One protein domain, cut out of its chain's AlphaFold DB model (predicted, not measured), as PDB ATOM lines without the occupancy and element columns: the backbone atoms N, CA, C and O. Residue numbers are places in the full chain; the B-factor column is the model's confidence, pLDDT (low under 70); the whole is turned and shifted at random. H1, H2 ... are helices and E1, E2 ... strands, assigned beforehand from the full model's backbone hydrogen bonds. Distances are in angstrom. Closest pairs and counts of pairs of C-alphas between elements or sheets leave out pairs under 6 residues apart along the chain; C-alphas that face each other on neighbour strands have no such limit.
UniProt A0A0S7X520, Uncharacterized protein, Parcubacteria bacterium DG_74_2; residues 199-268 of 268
ATOM      1  N   GLY A 199      59.023 102.945 194.071       87.44
ATOM      2  CA  GLY A 199      59.335 101.586 194.484       87.44
ATOM      3  C   GLY A 199      58.555 100.588 193.652       87.44
ATOM      4  O   GLY A 199      58.021 100.917 192.600       87.44
ATOM      5  N   GLY A 200      58.514  99.338 194.080       86.06
ATOM      6  CA  GLY A 200      57.856  98.313 193.298       86.06
ATOM      7  C   GLY A 200      58.194  96.896 193.710       86.06
ATOM      8  O   GLY A 200      58.908  96.624 194.672       86.06
ATOM      9  N   SER A 201      57.654  95.974 192.933       85.25
ATOM     10  CA  SER A 201      57.952  94.551 192.962       85.25
ATOM     11  C   SER A 201      58.584  94.128 191.636       85.25
ATOM     12  O   SER A 201      58.721  94.917 190.705       85.25
ATOM     13  N   ILE A 202      58.891  92.840 191.503       84.56
ATOM     14  CA  ILE A 202      59.317  92.262 190.219       84.56
ATOM     15  C   ILE A 202      58.252  92.375 189.111       84.56
ATOM     16  O   ILE A 202      58.589  92.203 187.949       84.56
ATOM     17  N   MET A 203      56.983  92.643 189.456       87.88
ATOM     18  CA  MET A 203      55.870  92.736 188.498       87.88
ATOM     19  C   MET A 203      55.424  94.172 188.203       87.88
ATOM     20  O   MET A 203      54.714  94.400 187.226       87.88
ATOM     21  N   HIS A 204      55.763  95.120 189.077       90.94
ATOM     22  CA  HIS A 204      55.206  96.470 189.056       90.94
ATOM     23  C   HIS A 204      56.222  97.473 189.581       90.94
ATOM     24  O   HIS A 204      56.817  97.207 190.621       90.94
ATOM     25  N   GLN A 205      56.378  98.616 188.920       91.69
ATOM     26  CA  GLN A 205      57.256  99.691 189.377       91.69
ATOM     27  C   GLN A 205      56.566 101.047 189.306       91.69
ATOM     28  O   GLN A 205      55.837 101.338 188.366       91.69
ATOM     29  N   GLU A 206      56.854 101.881 190.292       93.50
ATOM     30  CA  GLU A 206      56.481 103.283 190.382       93.50
ATOM     31  C   GLU A 206      57.774 104.091 190.491       93.50
ATOM     32  O   GLU A 206      58.653 103.794 191.309       93.50
ATOM     33  N   ILE A 207      57.915 105.091 189.630       91.56
ATOM     34  CA  ILE A 207      59.087 105.956 189.569       91.56
ATOM     35  C   ILE A 207      58.611 107.404 189.582       91.56
ATOM     36  O   ILE A 207      57.715 107.786 188.831       91.56
ATOM     37  N   PHE A 208      59.268 108.199 190.418       91.94
ATOM     38  CA  PHE A 208      59.123 109.642 190.492       91.94
ATOM     39  C   PHE A 208      60.482 110.280 190.192       91.94
ATOM     40  O   PHE A 208      61.486 109.916 190.808       91.94
ATOM     41  N   GLU A 209      60.507 111.199 189.230       91.94
ATOM     42  CA  GLU A 209      61.697 111.932 188.794       91.94
ATOM     43  C   GLU A 209      61.360 113.418 188.605       91.94
ATOM     44  O   GLU A 209      60.246 113.772 188.217       91.94
ATOM     45  N   VAL A 210      62.352 114.282 188.824       92.31
ATOM     46  CA  VAL A 210      62.291 115.714 188.511       92.31
ATOM     47  C   VAL A 210      63.447 116.049 187.580       92.31
ATOM     48  O   VAL A 210      64.601 115.744 187.886       92.31
ATOM     49  N   LYS A 211      63.140 116.606 186.406       92.56
ATOM     50  CA  LYS A 211      64.137 116.839 185.358       92.56
ATOM     51  C   LYS A 211      63.691 117.923 184.389       92.56
ATOM     52  O   LYS A 211      62.559 117.899 183.933       92.56
ATOM     53  N   ASP A 212      64.618 118.786 183.995       93.31
ATOM     54  CA  ASP A 212      64.446 119.677 182.849       93.31
ATOM     55  C   ASP A 212      64.547 118.859 181.545       93.31
ATOM     56  O   ASP A 212      65.630 118.415 181.137       93.31
ATOM     57  N   LEU A 213      63.398 118.567 180.927       93.06
ATOM     58  CA  LEU A 213      63.312 117.738 179.721       93.06
ATOM     59  C   LEU A 213      63.578 118.527 178.442       93.06
ATOM     60  O   LEU A 213      63.978 117.939 177.434       93.06
ATOM     61  N   ASN A 214      63.339 119.835 178.461       90.88
ATOM     62  CA  ASN A 214      63.342 120.681 177.269       90.88
ATOM     63  C   ASN A 214      64.459 121.752 177.288       90.88
ATOM     64  O   ASN A 214      64.618 122.485 176.311       90.88
ATOM     65  N   SER A 215      65.280 121.771 178.342       91.44
ATOM     66  CA  SER A 215      66.370 122.721 178.590       91.44
ATOM     67  C   SER A 215      65.916 124.184 178.711       91.44
ATOM     68  O   SER A 215      66.664 125.083 178.315       91.44
ATOM     69  N   ASP A 216      64.701 124.440 179.214       90.56
ATOM     70  CA  ASP A 216      64.175 125.792 179.465       90.56
ATOM     71  C   ASP A 216      64.471 126.319 180.883       90.56
ATOM     72  O   ASP A 216      64.162 127.476 181.188       90.56
ATOM     73  N   GLY A 217      65.137 125.514 181.718       89.88
ATOM     74  CA  GLY A 217      65.490 125.842 183.095       89.88
ATOM     75  C   GLY A 217      64.358 125.626 184.100       89.88
ATOM     76  O   GLY A 217      64.591 125.797 185.291       89.88
ATOM     77  N   VAL A 218      63.159 125.253 183.649       93.50
ATOM     78  CA  VAL A 218      62.056 124.809 184.504       93.50
ATOM     79  C   VAL A 218      62.074 123.288 184.532       93.50
ATOM     80  O   VAL A 218      62.182 122.627 183.503       93.50
ATOM     81  N   MET A 219      61.968 122.706 185.719       94.25
ATOM     82  CA  MET A 219      61.963 121.256 185.839       94.25
ATOM     83  C   MET A 219      60.558 120.713 185.566       94.25
ATOM     84  O   MET A 219      59.554 121.260 186.024       94.25
ATOM     85  N   GLU A 220      60.470 119.585 184.873       95.44
ATOM     86  CA  GLU A 220      59.251 118.792 184.811       95.44
ATOM     87  C   GLU A 220      59.222 117.722 185.898       95.44
ATOM     88  O   GLU A 220      60.245 117.138 186.265       95.44
ATOM     89  N   ILE A 221      58.013 117.421 186.370       95.31
ATOM     90  CA  ILE A 221      57.756 116.264 187.224       95.31
ATOM     91  C   ILE A 221      57.333 115.097 186.340       95.31
ATOM     92  O   ILE A 221      56.409 115.224 185.533       95.31
ATOM     93  N   ILE A 222      57.983 113.952 186.519       95.25
ATOM     94  CA  ILE A 222      57.754 112.743 185.737       95.25
ATOM     95  C   ILE A 222      57.316 111.629 186.681       95.25
ATOM     96  O   ILE A 222      58.014 111.274 187.631       95.25
ATOM     97  N   GLU A 223      56.162 111.056 186.381       95.31
ATOM     98  CA  GLU A 223      55.594 109.903 187.065       95.31
ATOM     99  C   GLU A 223      55.548 108.743 186.068       95.31
ATOM    100  O   GLU A 223      54.921 108.854 185.009       95.31
ATOM    101  N   LYS A 224      56.239 107.643 186.378       94.19
ATOM    102  CA  LYS A 224      56.247 106.438 185.542       94.19
ATOM    103  C   LYS A 224      55.680 105.264 186.317       94.19
ATOM    104  O   LYS A 224      56.104 104.984 187.436       94.19
ATOM    105  N   THR A 225      54.775 104.540 185.678       94.06
ATOM    106  CA  THR A 225      54.234 103.285 186.191       94.06
ATOM    107  C   THR A 225      54.541 102.174 185.201       94.06
ATOM    108  O   THR A 225      54.160 102.252 184.035       94.06
ATOM    109  N   GLY A 226      55.265 101.158 185.651       94.19
ATOM    110  CA  GLY A 226      55.715 100.033 184.844       94.19
ATOM    111  C   GLY A 226      54.972  98.754 185.199       94.19
ATOM    112  O   GLY A 226      54.843  98.405 186.372       94.19
ATOM    113  N   GLU A 227      54.537  98.023 184.179       94.81
ATOM    114  CA  GLU A 227      54.079  96.636 184.298       94.81
ATOM    115  C   GLU A 227      55.094  95.713 183.622       94.81
ATOM    116  O   GLU A 227      55.453  95.930 182.462       94.81
ATOM    117  N   TYR A 228      55.560  94.683 184.328       92.81
ATOM    118  CA  TYR A 228      56.490  93.716 183.747       92.81
ATOM    119  C   TYR A 228      55.778  92.859 182.690       92.81
ATOM    120  O   TYR A 228      54.731  92.265 182.958       92.81
ATOM    121  N   ILE A 229      56.360  92.781 181.493       92.94
ATOM    122  CA  ILE A 229      55.830  92.033 180.339       92.94
ATOM    123  C   ILE A 229      56.760  90.913 179.860       92.94
ATOM    124  O   ILE A 229      56.452  90.239 178.875       92.94
ATOM    125  N   GLY A 230      57.897  90.713 180.528       85.88
ATOM    126  CA  GLY A 230      58.821  89.633 180.200       85.88
ATOM    127  C   GLY A 230      58.323  88.253 180.647       85.88
ATOM    128  O   GLY A 230      57.234  88.085 181.200       85.88
ATOM    129  N   THR A 231      59.132  87.229 180.384       82.56
ATOM    130  CA  THR A 231      58.759  85.819 180.594       82.56
ATOM    131  C   THR A 231      59.359  85.198 181.858       82.56
ATOM    132  O   THR A 231      59.037  84.052 182.168       82.56
ATOM    133  N   PHE A 232      60.223  85.921 182.586       81.25
ATOM    134  CA  PHE A 232      61.055  85.406 183.689       81.25
ATOM    135  C   PHE A 232      61.920  84.176 183.341       81.25
ATOM    136  O   PHE A 232      62.411  83.494 184.241       81.25
ATOM    137  N   GLU A 233      62.139  83.873 182.055       84.94
ATOM    138  CA  GLU A 233      63.064  82.805 181.637       84.94
ATOM    139  C   GLU A 233      64.515  83.132 182.022       84.94
ATOM    140  O   GLU A 233      65.298  82.240 182.354       84.94
ATOM    141  N   ASP A 234      64.846  84.423 182.029       85.44
ATOM    142  CA  ASP A 234      66.073  84.984 182.577       85.44
ATOM    143  C   ASP A 234      65.758  85.658 183.936       85.44
ATOM    144  O   ASP A 234      64.951  86.590 183.987       85.44
ATOM    145  N   PRO A 235      66.370  85.219 185.056       81.81
ATOM    146  CA  PRO A 235      66.150  85.802 186.384       81.81
ATOM    147  C   PRO A 235      66.520  87.286 186.503       81.81
ATOM    148  O   PRO A 235      66.134  87.930 187.480       81.81
ATOM    149  N   GLU A 236      67.288  87.826 185.555       83.81
ATOM    150  CA  GLU A 236      67.663  89.242 185.507       83.81
ATOM    151  C   GLU A 236      66.839  90.053 184.504       83.81
ATOM    152  O   GLU A 236      67.067  91.250 184.351       83.81
ATOM    153  N   ASP A 237      65.853  89.439 183.850       84.44
ATOM    154  CA  ASP A 237      65.071  90.090 182.803       84.44
ATOM    155  C   ASP A 237      64.296  91.318 183.300       84.44
ATOM    156  O   ASP A 237      64.188  92.316 182.604       84.44
ATOM    157  N   TRP A 238      63.854  91.303 184.559       80.19
ATOM    158  CA  TRP A 238      63.206  92.447 185.210       80.19
ATOM    159  C   TRP A 238      64.111  93.682 185.354       80.19
ATOM    160  O   TRP A 238      63.612  94.764 185.653       80.19
ATOM    161  N   LYS A 239      65.429  93.554 185.149       83.62
ATOM    162  CA  LYS A 239      66.370  94.687 185.142       83.62
ATOM    163  C   LYS A 239      66.472  95.375 183.777       83.62
ATOM    164  O   LYS A 239      67.117  96.417 183.691       83.62
ATOM    165  N   LYS A 240      65.917  94.782 182.719       86.38
ATOM    166  CA  LYS A 240      65.989  95.308 181.352       86.38
ATOM    167  C   LYS A 240      64.799  96.215 181.082       86.38
ATOM    168  O   LYS A 240      63.670  95.850 181.392       86.38
ATOM    169  N   GLU A 241      65.050  97.369 180.478       85.25
ATOM    170  CA  GLU A 241      64.023  98.380 180.207       85.25
ATOM    171  C   GLU A 241      62.945  97.857 179.245       85.25
ATOM    172  O   GLU A 241      61.756  98.089 179.442       85.25
ATOM    173  N   GLU A 242      63.346  97.074 178.239       88.81
ATOM    174  CA  GLU A 242      62.449  96.473 177.249       88.81
ATOM    175  C   GLU A 242      61.467  95.443 177.829       88.81
ATOM    176  O   GLU A 242      60.483  95.092 177.172       88.81
ATOM    177  N   SER A 243      61.710  94.970 179.052       91.44
ATOM    178  CA  SER A 243      60.842  94.018 179.748       91.44
ATOM    179  C   SER A 243      59.702  94.696 180.511       91.44
ATOM    180  O   SER A 243      58.908  94.012 181.164       91.44
ATOM    181  N   TRP A 244      59.585  96.021 180.408       92.62
ATOM    182  CA  TRP A 244      58.548  96.817 181.049       92.62
ATOM    183  C   TRP A 244      57.662  97.509 180.022       92.62
ATOM    184  O   TRP A 244      58.108  98.064 179.020       92.62
ATOM    185  N   LYS A 245      56.364  97.519 180.310       94.88
ATOM    186  CA  LYS A 245      55.409  98.402 179.658       94.88
ATOM    187  C   LYS A 245      55.194  99.616 180.550       94.88
ATOM    188  O   LYS A 245      54.526  99.514 181.578       94.88
ATOM    189  N   TRP A 246      55.736 100.753 180.134       94.06
ATOM    190  CA  TRP A 246      55.643 102.004 180.879       94.06
ATOM    191  C   TRP A 246      54.415 102.826 180.498       94.06
ATOM    192  O   TRP A 246      54.073 102.981 179.326       94.06
ATOM    193  N   GLN A 247      53.773 103.393 181.511       95.25
ATOM    194  CA  GLN A 247      52.874 104.531 181.398       95.25
ATOM    195  C   GLN A 247      53.592 105.730 182.003       95.25
ATOM    196  O   GLN A 247      53.987 105.683 183.166       95.25
ATOM    197  N   ILE A 248      53.790 106.779 181.209       96.00
ATOM    198  CA  ILE A 248      54.568 107.953 181.601       96.00
ATOM    199  C   ILE A 248      53.647 109.163 181.582       96.00
ATOM    200  O   ILE A 248      52.956 109.420 180.593       96.00
ATOM    201  N   THR A 249      53.637 109.897 182.688       97.00
ATOM    202  CA  THR A 249      52.895 111.143 182.838       97.00
ATOM    203  C   THR A 249      53.866 112.244 183.220       97.00
ATOM    204  O   THR A 249      54.591 112.131 184.206       97.00
ATOM    205  N   VAL A 250      53.877 113.309 182.428       97.38
ATOM    206  CA  VAL A 250      54.724 114.480 182.646       97.38
ATOM    207  C   VAL A 250      53.857 115.664 183.031       97.38
ATOM    208  O   VAL A 250      52.835 115.930 182.391       97.38
ATOM    209  N   TYR A 251      54.289 116.397 184.050       97.44
ATOM    210  CA  TYR A 251      53.667 117.636 184.481       97.44
ATOM    211  C   TYR A 251      54.642 118.796 184.313       97.44
ATOM    212  O   TYR A 251      55.790 118.721 184.753       97.44
ATOM    213  N   LYS A 252      54.165 119.879 183.699       96.31
ATOM    214  CA  LYS A 252      54.937 121.097 183.447       96.31
ATOM    215  C   LYS A 252      54.393 122.253 184.275       96.31
ATOM    216  O   LYS A 252      53.178 122.436 184.375       96.31
ATOM    217  N   TRP A 253      55.285 123.059 184.838       96.31
ATOM    218  CA  TRP A 253      54.896 124.276 185.536       96.31
ATOM    219  C   TRP A 253      54.225 125.274 184.585       96.31
ATOM    220  O   TRP A 253      54.747 125.592 183.516       96.31
ATOM    221  N   ASN A 254      53.066 125.799 184.982       94.44
ATOM    222  CA  ASN A 254      52.324 126.793 184.201       94.44
ATOM    223  C   ASN A 254      52.360 128.210 184.804       94.44
ATOM    224  O   ASN A 254      51.604 129.080 184.369       94.44
ATOM    225  N   GLY A 255      53.203 128.437 185.816       92.12
ATOM    226  CA  GLY A 255      53.256 129.681 186.589       92.12
ATOM    227  C   GLY A 255      52.474 129.644 187.907       92.12
ATOM    228  O   GLY A 255      52.488 130.624 188.651       92.12
ATOM    229  N   SER A 256      51.743 128.567 188.206       92.12
ATOM    230  CA  SER A 256      51.014 128.434 189.479       92.12
ATOM    231  C   SER A 256      50.915 127.006 190.002       92.12
ATOM    232  O   SER A 256      50.928 126.811 191.216       92.12
ATOM    233  N   ILE A 257      50.767 126.022 189.113       96.19
ATOM    234  CA  ILE A 257      50.722 124.590 189.438       96.19
ATOM    235  C   ILE A 257      51.433 123.787 188.339       96.19
ATOM    236  O   ILE A 257      51.659 124.292 187.236       96.19
ATOM    237  N   PHE A 258      51.730 122.519 188.614       97.00
ATOM    238  CA  PHE A 258      52.197 121.567 187.605       97.00
ATOM    239  C   PHE A 258      51.003 120.995 186.830       97.00
ATOM    240  O   PHE A 258      50.215 120.238 187.385       97.00
ATOM    241  N   ASP A 259      50.824 121.362 185.562       98.06
ATOM    242  CA  ASP A 259      49.719 120.858 184.734       98.06
ATOM    243  C   ASP A 259      50.176 119.678 183.876       98.06
ATOM    244  O   ASP A 259      51.315 119.645 183.401       98.06
ATOM    245  N   TYR A 260      49.283 118.710 183.673       97.69
ATOM    246  CA  TYR A 260      49.530 117.580 182.788       97.69
ATOM    247  C   TYR A 260      49.910 118.074 181.390       97.69
ATOM    248  O   TYR A 260      49.180 118.846 180.762       97.69
ATOM    249  N   ASN A 261      51.043 117.593 180.887       97.31
ATOM    250  CA  ASN A 261      51.548 117.937 179.570       97.31
ATOM    251  C   ASN A 261      51.469 116.716 178.645       97.31
ATOM    252  O   ASN A 261      52.273 115.787 178.745       97.31
ATOM    253  N   GLU A 262      50.484 116.712 177.743       95.88
ATOM    254  CA  GLU A 262      50.267 115.606 176.801       95.88
ATOM    255  C   GLU A 262      51.440 115.435 175.831       95.88
ATOM    256  O   GLU A 262      51.897 114.313 175.629       95.88
ATOM    257  N   GLU A 263      51.961 116.537 175.288       95.12
ATOM    258  CA  GLU A 263      53.062 116.521 174.322       95.12
ATOM    259  C   GLU A 263      54.288 115.803 174.898       95.12
ATOM    260  O   GLU A 263      54.726 114.797 174.338       95.12
ATOM    261  N   LEU A 264      54.764 116.240 176.068       95.06
ATOM    262  CA  LEU A 264      55.911 115.634 176.745       95.06
ATOM    263  C   LEU A 264      55.621 114.209 177.221       95.06
ATOM    264  O   LEU A 264      56.493 113.351 177.153       95.06
ATOM    265  N   SER A 265      54.396 113.914 177.663       95.25
ATOM    266  CA  SER A 265      54.038 112.548 178.073       95.25
ATOM    267  C   SER A 265      54.092 111.555 176.906       95.25
ATOM    268  O   SER A 265      54.380 110.381 177.111       95.25
ATOM    269  N   THR A 266      53.822 112.013 175.679       92.75
ATOM    270  CA  THR A 266      53.840 111.172 174.469       92.75
ATOM    271  C   THR A 266      55.196 111.097 173.765       92.75
ATOM    272  O   THR A 266      55.327 110.343 172.804       92.75
ATOM    273  N   SER A 267      56.203 111.853 174.217       87.94
ATOM    274  CA  SER A 267      57.534 111.879 173.594       87.94
ATOM    275  C   SER A 267      58.511 110.808 174.100       87.94
ATOM    276  O   SER A 267      59.666 110.816 173.673       87.94
ATOM    277  N   PHE A 268      58.076 109.934 175.012       84.88
ATOM    278  CA  PHE A 268      58.882 108.848 175.586       84.88
ATOM    279  C   PHE A 268      58.727 107.527 174.826       84.88
ATOM    280  O   PHE A 268      57.616 107.252 174.317       84.88
TER     281      PHE A 268
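What this domain is: This is residues 199 to 268 of the 268 residues of an uncharacterized protein of Parcubacteria bacterium DG_74_2 (UniProt A0A0S7X520). The model is a long, narrow, strongly twisted ribbon of three long strands side by side, E1, E2 and E3, with E2 between the other two. At one end of the ribbon the short strand E4 folds back beside the last residues of E3 and the small helix H1 follows beside the sheet; at the other end lies the long loop of residues 229 to 243. The printed part has 70 residues, with four named strands and then one named helix along the chain, E1 E2 E3 E4 H1; the sheet's order is E1, E2, E3, E4, all antiparallel. The class is mostly strand, though under half of the residues are in named elements. The whole is loose, with a radius of gyration of the C-alphas of 14.5 A, and a rod of 48 by 18 by 18 A.

How they stand to each other: Start with the inner strands E2, residues 220 to 228, and E3, residues 244 to 253, a hairpin whose directions stand at 167 degrees; look at N 225 and O 247, 2.9 A apart, within hydrogen-bond range. On the other side of E2 find E1, residues 204 to 211, an edge strand that forms a hairpin with E2 at 162 degrees; N 207 and O 224 are within range at 2.8 A. The other edge strand is E4, residues 258 to 260, antiparallel to E3 at 132 degrees and a hairpin with it, with N 259 and O 252 at 2.8 A. The four strands make a meander, each the antiparallel neighbour of the one before. The pairing is staggered: E3 pairs with E2 over residues 244 to 251 and with E4 over residues 251 to 253. E1 and E4 are apart. Helix H1, residues 262 to 265, is on the sheet at a height over the sheet of 4.1 A, only just above its level, and only just over none of the strands, with 2 of its 4 C-alphas falling on E3. Its closest C-alphas with E3 are those of Val 250 and Ser 265, 5.0 A apart. H1 is too short for an O i to N i+4 pair; its one O i to N i+3 pair is within range.

Where its parts are: Find C-alpha 204 at (55.206, 96.470, 189.056), where E1 begins its 22.5 A. E2 runs 25.2 A back, and E3, the longest, runs 28.1 A from C-alpha 244 at (58.548, 96.817, 181.049). E4 and H1 are short; H1 ends at C-alpha 265, (54.038, 112.548, 178.073).

The domain as a whole: The C-alphas farthest apart are those of Glu 233 and Gly 255, 48.1 A. The printed part has no cut. The link from E2 to E3 is long, with 15 residues. No printed residue is under 70 in pLDDT.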